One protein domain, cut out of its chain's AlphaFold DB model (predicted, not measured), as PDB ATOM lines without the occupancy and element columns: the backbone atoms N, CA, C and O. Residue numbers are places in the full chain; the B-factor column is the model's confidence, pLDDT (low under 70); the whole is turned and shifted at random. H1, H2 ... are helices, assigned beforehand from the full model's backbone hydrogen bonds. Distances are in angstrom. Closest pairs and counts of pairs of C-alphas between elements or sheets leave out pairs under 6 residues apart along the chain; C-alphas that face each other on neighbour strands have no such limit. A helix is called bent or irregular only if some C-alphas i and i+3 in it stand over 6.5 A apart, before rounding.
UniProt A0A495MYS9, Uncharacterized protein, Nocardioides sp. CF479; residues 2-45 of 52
ATOM      1  N   THR A   2      -1.012  -6.013  17.188       91.62
ATOM      2  CA  THR A   2      -1.093  -6.770  15.924       91.62
ATOM      3  C   THR A   2       0.028  -7.796  15.750       91.62
ATOM      4  O   THR A   2      -0.236  -8.923  15.354       91.62
ATOM      5  N   THR A   3       1.258  -7.450  16.128       94.12
ATOM      6  CA  THR A   3       2.420  -8.350  16.064       94.12
ATOM      7  C   THR A   3       2.257  -9.589  16.944       94.12
ATOM      8  O   THR A   3       2.561 -10.693  16.514       94.12
ATOM      9  N   VAL A   4       1.726  -9.424  18.160       95.19
ATOM     10  CA  VAL A   4       1.483 -10.540  19.091       95.19
ATOM     11  C   VAL A   4       0.388 -11.458  18.544       95.19
ATOM     12  O   VAL A   4       0.543 -12.674  18.555       95.19
ATOM     13  N   LEU A   5      -0.681 -10.877  17.992       96.69
ATOM     14  CA  LEU A   5      -1.739 -11.623  17.309       96.69
ATOM     15  C   LEU A   5      -1.209 -12.410  16.103       96.69
ATOM     16  O   LEU A   5      -1.534 -13.583  15.958       96.69
ATOM     17  N   ALA A   6      -0.357 -11.801  15.275       95.25
ATOM     18  CA  ALA A   6       0.241 -12.470  14.122       95.25
ATOM     19  C   ALA A   6       1.096 -13.679  14.537       95.25
ATOM     20  O   ALA A   6       1.012 -14.735  13.915       95.25
ATOM     21  N   LEU A   7       1.868 -13.550  15.621       96.75
ATOM     22  CA  LEU A   7       2.664 -14.652  16.164       96.75
ATOM     23  C   LEU A   7       1.788 -15.796  16.687       96.75
ATOM     24  O   LEU A   7       2.101 -16.956  16.433       96.75
ATOM     25  N   LEU A   8       0.677 -15.487  17.360       96.25
ATOM     26  CA  LEU A   8      -0.270 -16.503  17.833       96.25
ATOM     27  C   LEU A   8      -0.932 -17.253  16.673       96.25
ATOM     28  O   LEU A   8      -1.019 -18.479  16.706       96.25
ATOM     29  N   VAL A   9      -1.351 -16.532  15.630       96.06
ATOM     30  CA  VAL A   9      -1.927 -17.144  14.425       96.06
ATOM     31  C   VAL A   9      -0.903 -18.049  13.748       96.06
ATOM     32  O   VAL A   9      -1.220 -19.192  13.438       96.06
ATOM     33  N   LEU A  10       0.336 -17.582  13.570       96.00
ATOM     34  CA  LEU A  10       1.386 -18.369  12.927       96.00
ATOM     35  C   LEU A  10       1.728 -19.632  13.731       96.00
ATOM     36  O   LEU A  10       1.872 -20.710  13.153       96.00
ATOM     37  N   ALA A  11       1.795 -19.516  15.060       94.81
ATOM     38  CA  ALA A  11       2.032 -20.643  15.956       94.81
ATOM     39  C   ALA A  11       0.908 -21.691  15.891       94.81
ATOM     40  O   ALA A  11       1.191 -22.885  15.949       94.81
ATOM     41  N   ALA A  12      -0.348 -21.265  15.723       93.81
ATOM     42  CA  ALA A  12      -1.485 -22.169  15.541       93.81
ATOM     43  C   ALA A  12      -1.538 -22.791  14.131       93.81
ATOM     44  O   ALA A  12      -1.932 -23.948  13.979       93.81
ATOM     45  N   LEU A  13      -1.120 -22.054  13.097       94.25
ATOM     46  CA  LEU A  13      -1.162 -22.505  11.702       94.25
ATOM     47  C   LEU A  13      -0.082 -23.552  11.389       94.25
ATOM     48  O   LEU A  13      -0.319 -24.479  10.616       94.25
ATOM     49  N   ALA A  14       1.100 -23.423  11.995       92.06
ATOM     50  CA  ALA A  14       2.232 -24.318  11.771       92.06
ATOM     51  C   ALA A  14       1.917 -25.817  12.005       92.06
ATOM     52  O   ALA A  14       2.164 -26.610  11.094       92.06
ATOM     53  N   PRO A  15       1.346 -26.256  13.148       89.50
ATOM     54  CA  PRO A  15       1.021 -27.668  13.361       89.50
ATOM     55  C   PRO A  15      -0.089 -28.171  12.431       89.50
ATOM     56  O   PRO A  15      -0.059 -29.337  12.046       89.50
ATOM     57  N   LEU A  16      -1.031 -27.310  12.024       86.75
ATOM     58  CA  LEU A  16      -2.069 -27.660  11.048       86.75
ATOM     59  C   LEU A  16      -1.468 -27.909   9.664       86.75
ATOM     60  O   LEU A  16      -1.798 -28.904   9.030       86.75
ATOM     61  N   LEU A  17      -0.545 -27.052   9.224       85.88
ATOM     62  CA  LEU A  17       0.182 -27.222   7.964       85.88
ATOM     63  C   LEU A  17       1.061 -28.470   7.981       85.88
ATOM     64  O   LEU A  17       1.086 -29.208   7.004       85.88
ATOM     65  N   VAL A  18       1.749 -28.743   9.092       84.62
ATOM     66  CA  VAL A  18       2.532 -29.976   9.251       84.62
ATOM     67  C   VAL A  18       1.619 -31.198   9.255       84.62
ATOM     68  O   VAL A  18       1.940 -32.185   8.605       84.62
ATOM     69  N   GLY A  19       0.476 -31.140   9.941       81.75
ATOM     70  CA  GLY A  19      -0.534 -32.196   9.936       81.75
ATOM     71  C   GLY A  19      -1.089 -32.451   8.539       81.75
ATOM     72  O   GLY A  19      -1.110 -33.598   8.108       81.75
ATOM     73  N   TYR A  20      -1.442 -31.392   7.810       77.25
ATOM     74  CA  TYR A  20      -1.921 -31.449   6.432       77.25
ATOM     75  C   TYR A  20      -0.854 -31.999   5.489       77.25
ATOM     76  O   TYR A  20      -1.100 -32.983   4.811       77.25
ATOM     77  N   ALA A  21       0.358 -31.444   5.492       75.69
ATOM     78  CA  ALA A  21       1.450 -31.910   4.639       75.69
ATOM     79  C   ALA A  21       1.879 -33.341   4.983       75.69
ATOM     80  O   ALA A  21       2.289 -34.098   4.111       75.69
ATOM     81  N   ARG A  22       1.784 -33.744   6.255       71.19
ATOM     82  CA  ARG A  22       2.007 -35.128   6.678       71.19
ATOM     83  C   ARG A  22       0.878 -36.029   6.197       71.19
ATOM     84  O   ARG A  22       1.165 -37.128   5.744       71.19
ATOM     85  N   HIS A  23      -0.368 -35.571   6.266       62.12
ATOM     86  CA  HIS A  23      -1.514 -36.290   5.727       62.12
ATOM     87  C   HIS A  23      -1.411 -36.437   4.209       62.12
ATOM     88  O   HIS A  23      -1.641 -37.525   3.717       62.12
ATOM     89  N   ASP A  24      -0.952 -35.410   3.497       59.56
ATOM     90  CA  ASP A  24      -0.728 -35.403   2.047       59.56
ATOM     91  C   ASP A  24       0.483 -36.270   1.654       59.56
ATOM     92  O   ASP A  24       0.468 -37.002   0.674       59.56
ATOM     93  N   ARG A  25       1.529 -36.296   2.489       54.97
ATOM     94  CA  ARG A  25       2.683 -37.194   2.321       54.97
ATOM     95  C   ARG A  25       2.357 -38.659   2.646       54.97
ATOM     96  O   ARG A  25       3.011 -39.549   2.106       54.97
ATOM     97  N   PHE A  26       1.377 -38.920   3.518       51.47
ATOM     98  CA  PHE A  26       0.801 -40.254   3.754       51.47
ATOM     99  C   PHE A  26      -0.350 -40.587   2.792       51.47
ATOM    100  O   PHE A  26      -0.578 -41.762   2.530       51.47
ATOM    101  N   ALA A  27      -0.950 -39.585   2.152       52.06
ATOM    102  CA  ALA A  27      -1.589 -39.670   0.843       52.06
ATOM    103  C   ALA A  27      -0.521 -39.674  -0.264       52.06
ATOM    104  O   ALA A  27      -0.714 -39.144  -1.356       52.06
ATOM    105  N   GLY A  28       0.614 -40.334   0.012       48.78
ATOM    106  CA  GLY A  28       1.482 -40.870  -1.022       48.78
ATOM    107  C   GLY A  28       0.683 -41.767  -1.984       48.78
ATOM    108  O   GLY A  28      -0.545 -41.812  -1.930       48.78
ATOM    109  N   PRO A  29       1.336 -42.561  -2.840       51.38
ATOM    110  CA  PRO A  29       0.657 -43.338  -3.889       51.38
ATOM    111  C   PRO A  29      -0.453 -44.311  -3.403       51.38
ATOM    112  O   PRO A  29      -1.089 -44.981  -4.207       51.38
ATOM    113  N   GLY A  30      -0.705 -44.394  -2.093       48.91
ATOM    114  CA  GLY A  30      -1.824 -45.063  -1.441       48.91
ATOM    115  C   GLY A  30      -3.186 -44.356  -1.467       48.91
ATOM    116  O   GLY A  30      -4.132 -44.941  -0.949       48.91
ATOM    117  N   ALA A  31      -3.359 -43.198  -2.123       48.91
ATOM    118  CA  ALA A  31      -4.705 -42.793  -2.576       48.91
ATOM    119  C   ALA A  31      -5.310 -43.812  -3.577       48.91
ATOM    120  O   ALA A  31      -6.509 -43.810  -3.826       48.91
ATOM    121  N   THR A  32      -4.485 -44.731  -4.093       52.25
ATOM    122  CA  THR A  32      -4.858 -45.868  -4.944       52.25
ATOM    123  C   THR A  32      -4.281 -47.188  -4.413       52.25
ATOM    124  O   THR A  32      -3.683 -47.953  -5.164       52.25
ATOM    125  N   ALA A  33      -4.366 -47.449  -3.106       51.34
ATOM    126  CA  ALA A  33      -3.932 -48.737  -2.546       51.34
ATOM    127  C   ALA A  33      -4.890 -49.297  -1.488       51.34
ATOM    128  O   ALA A  33      -4.474 -50.010  -0.576       51.34
ATOM    129  N   HIS A  34      -6.186 -49.007  -1.601       53.91
ATOM    130  CA  HIS A  34      -7.134 -50.011  -1.138       53.91
ATOM    131  C   HIS A  34      -7.040 -51.202  -2.097       53.91
ATOM    132  O   HIS A  34      -6.946 -51.016  -3.309       53.91
ATOM    133  N   HIS A  35      -7.122 -52.427  -1.573       54.66
ATOM    134  CA  HIS A  35      -7.339 -53.619  -2.404       54.66
ATOM    135  C   HIS A  35      -8.645 -53.545  -3.208       54.66
ATOM    136  O   HIS A  35      -8.904 -54.448  -3.985       54.66
ATOM    137  N   LEU A  36      -9.453 -52.500  -3.015       53.91
ATOM    138  CA  LEU A  36     -10.696 -52.184  -3.697       53.91
ATOM    139  C   LEU A  36     -10.575 -50.764  -4.268       53.91
ATOM    140  O   LEU A  36     -10.489 -49.803  -3.505       53.91
ATOM    141  N   ASP A  37     -10.540 -50.624  -5.586       64.31
ATOM    142  CA  ASP A  37     -10.739 -49.331  -6.242       64.31
ATOM    143  C   ASP A  37     -12.242 -49.104  -6.519       64.31
ATOM    144  O   ASP A  37     -13.077 -49.963  -6.216       64.31
ATOM    145  N   ASP A  38     -12.609 -47.956  -7.102       61.50
ATOM    146  CA  ASP A  38     -13.999 -47.645  -7.493       61.50
ATOM    147  C   ASP A  38     -14.596 -48.659  -8.498       61.50
ATOM    148  O   ASP A  38     -15.792 -48.627  -8.794       61.50
ATOM    149  N   LEU A  39     -13.776 -49.563  -9.042       60.69
ATOM    150  CA  LEU A  39     -14.157 -50.634  -9.949       60.69
ATOM    151  C   LEU A  39     -14.006 -52.044  -9.320       60.69
ATOM    152  O   LEU A  39     -14.216 -53.036 -10.027       60.69
ATOM    153  N   GLY A  40     -13.695 -52.159  -8.025       64.25
ATOM    154  CA  GLY A  40     -13.622 -53.423  -7.287       64.25
ATOM    155  C   GLY A  40     -12.196 -53.907  -6.966       64.25
ATOM    156  O   GLY A  40     -11.267 -53.106  -6.882       64.25
ATOM    157  N   PRO A  41     -12.000 -55.214  -6.699       65.75
ATOM    158  CA  PRO A  41     -10.734 -55.730  -6.194       65.75
ATOM    159  C   PRO A  41      -9.558 -55.582  -7.172       65.75
ATOM    160  O   PRO A  41      -9.596 -56.085  -8.292       65.75
ATOM    161  N   VAL A  42      -8.473 -54.945  -6.727       61.91
ATOM    162  CA  VAL A  42      -7.268 -54.682  -7.536       61.91
ATOM    163  C   VAL A  42      -6.506 -55.975  -7.866       61.91
ATOM    164  O   VAL A  42      -5.931 -56.092  -8.951       61.91
ATOM    165  N   ASP A  43      -6.544 -56.981  -6.980       61.94
ATOM    166  CA  ASP A  43      -5.866 -58.275  -7.184       61.94
ATOM    167  C   ASP A  43      -6.349 -59.008  -8.433       61.94
ATOM    168  O   ASP A  43      -5.557 -59.628  -9.145       61.94
ATOM    169  N   GLU A  44      -7.640 -58.886  -8.747       61.72
ATOM    170  CA  GLU A  44      -8.224 -59.518  -9.925       61.72
ATOM    171  C   GLU A  44      -7.693 -58.912 -11.222       61.72
ATOM    172  O   GLU A  44      -7.792 -59.548 -12.257       61.72
ATOM    173  N   ARG A  45      -7.093 -57.717 -11.202       63.12
ATOM    174  CA  ARG A  45      -6.671 -56.982 -12.408       63.12
ATOM    175  C   ARG A  45      -5.169 -56.908 -12.588       63.12
ATOM    176  O   ARG A  45      -4.700 -56.419 -13.614       63.12
TER     177      ARG A  45
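AT A GLANCE: This is residues 2 to 45 of the 52 residues of an uncharacterized protein of Nocardioides sp. CF479 (UniProt A0A495MYS9). One long helix, H1, makes a straight rod that stands free, and after it the chain goes on in the same line as a thin tail of two single-turn helices, H2 and H3, with a small folded-back loop between them. No helix packs on another, and the printed part has no core. The printed part has 44 residues with three named helices, in the order H1, H2, H3, and no named strand; its class is all helix. It is extended, with a radius of gyration of the C-alphas of 18.5 A, and the C-alphas span 59 by 14 by 8 A.

IN THESE COORDINATES: H1 is residues 2 to 26, 35.7 A from C-alpha 2 at (-1.093, -6.770, 15.924) to C-alpha 26 at (0.801, -40.254, 3.754). It is neither bent nor irregular, but only just: C-alphas 12 and 15 are 6.4 A apart. H2 is residues 29 to 32, 6.2 A long, and is likewise only just neither bent nor irregular, C-alphas 29 and 32 being 6.2 A apart. H3 is residues 42 to 45, 5.4 A long, and ends with C-alpha 45 at (-6.671, -56.982, -12.408).

HOW THE PARTS SIT: H1 touches no helix and stands free, as do residues 27 to 31, of which 29 to 31 belong to H2. H1 and H2 meet only through their link, which is tight, with 2 residues. H2 and H3 are apart, joined by a short link of 9 residues; in it, residues 36 to 37 pair with residues 40 to 41, antiparallel. H1 and H3 are apart. In H1, 19 of 21 pairs of O i and N i+4 are within hydrogen-bond range; H2 and H3 are too short for such a pair, and each has its 1 pair of O i and N i+3 within range.

THE WHOLE: The outline is a rod, and the two C-alphas farthest apart, those of Thr 2 and Glu 44, are 59.2 A apart. The printed part has no cut and no long link. The mean pLDDT of the printed part is 72.6, and residues 23 to 45 are under 70.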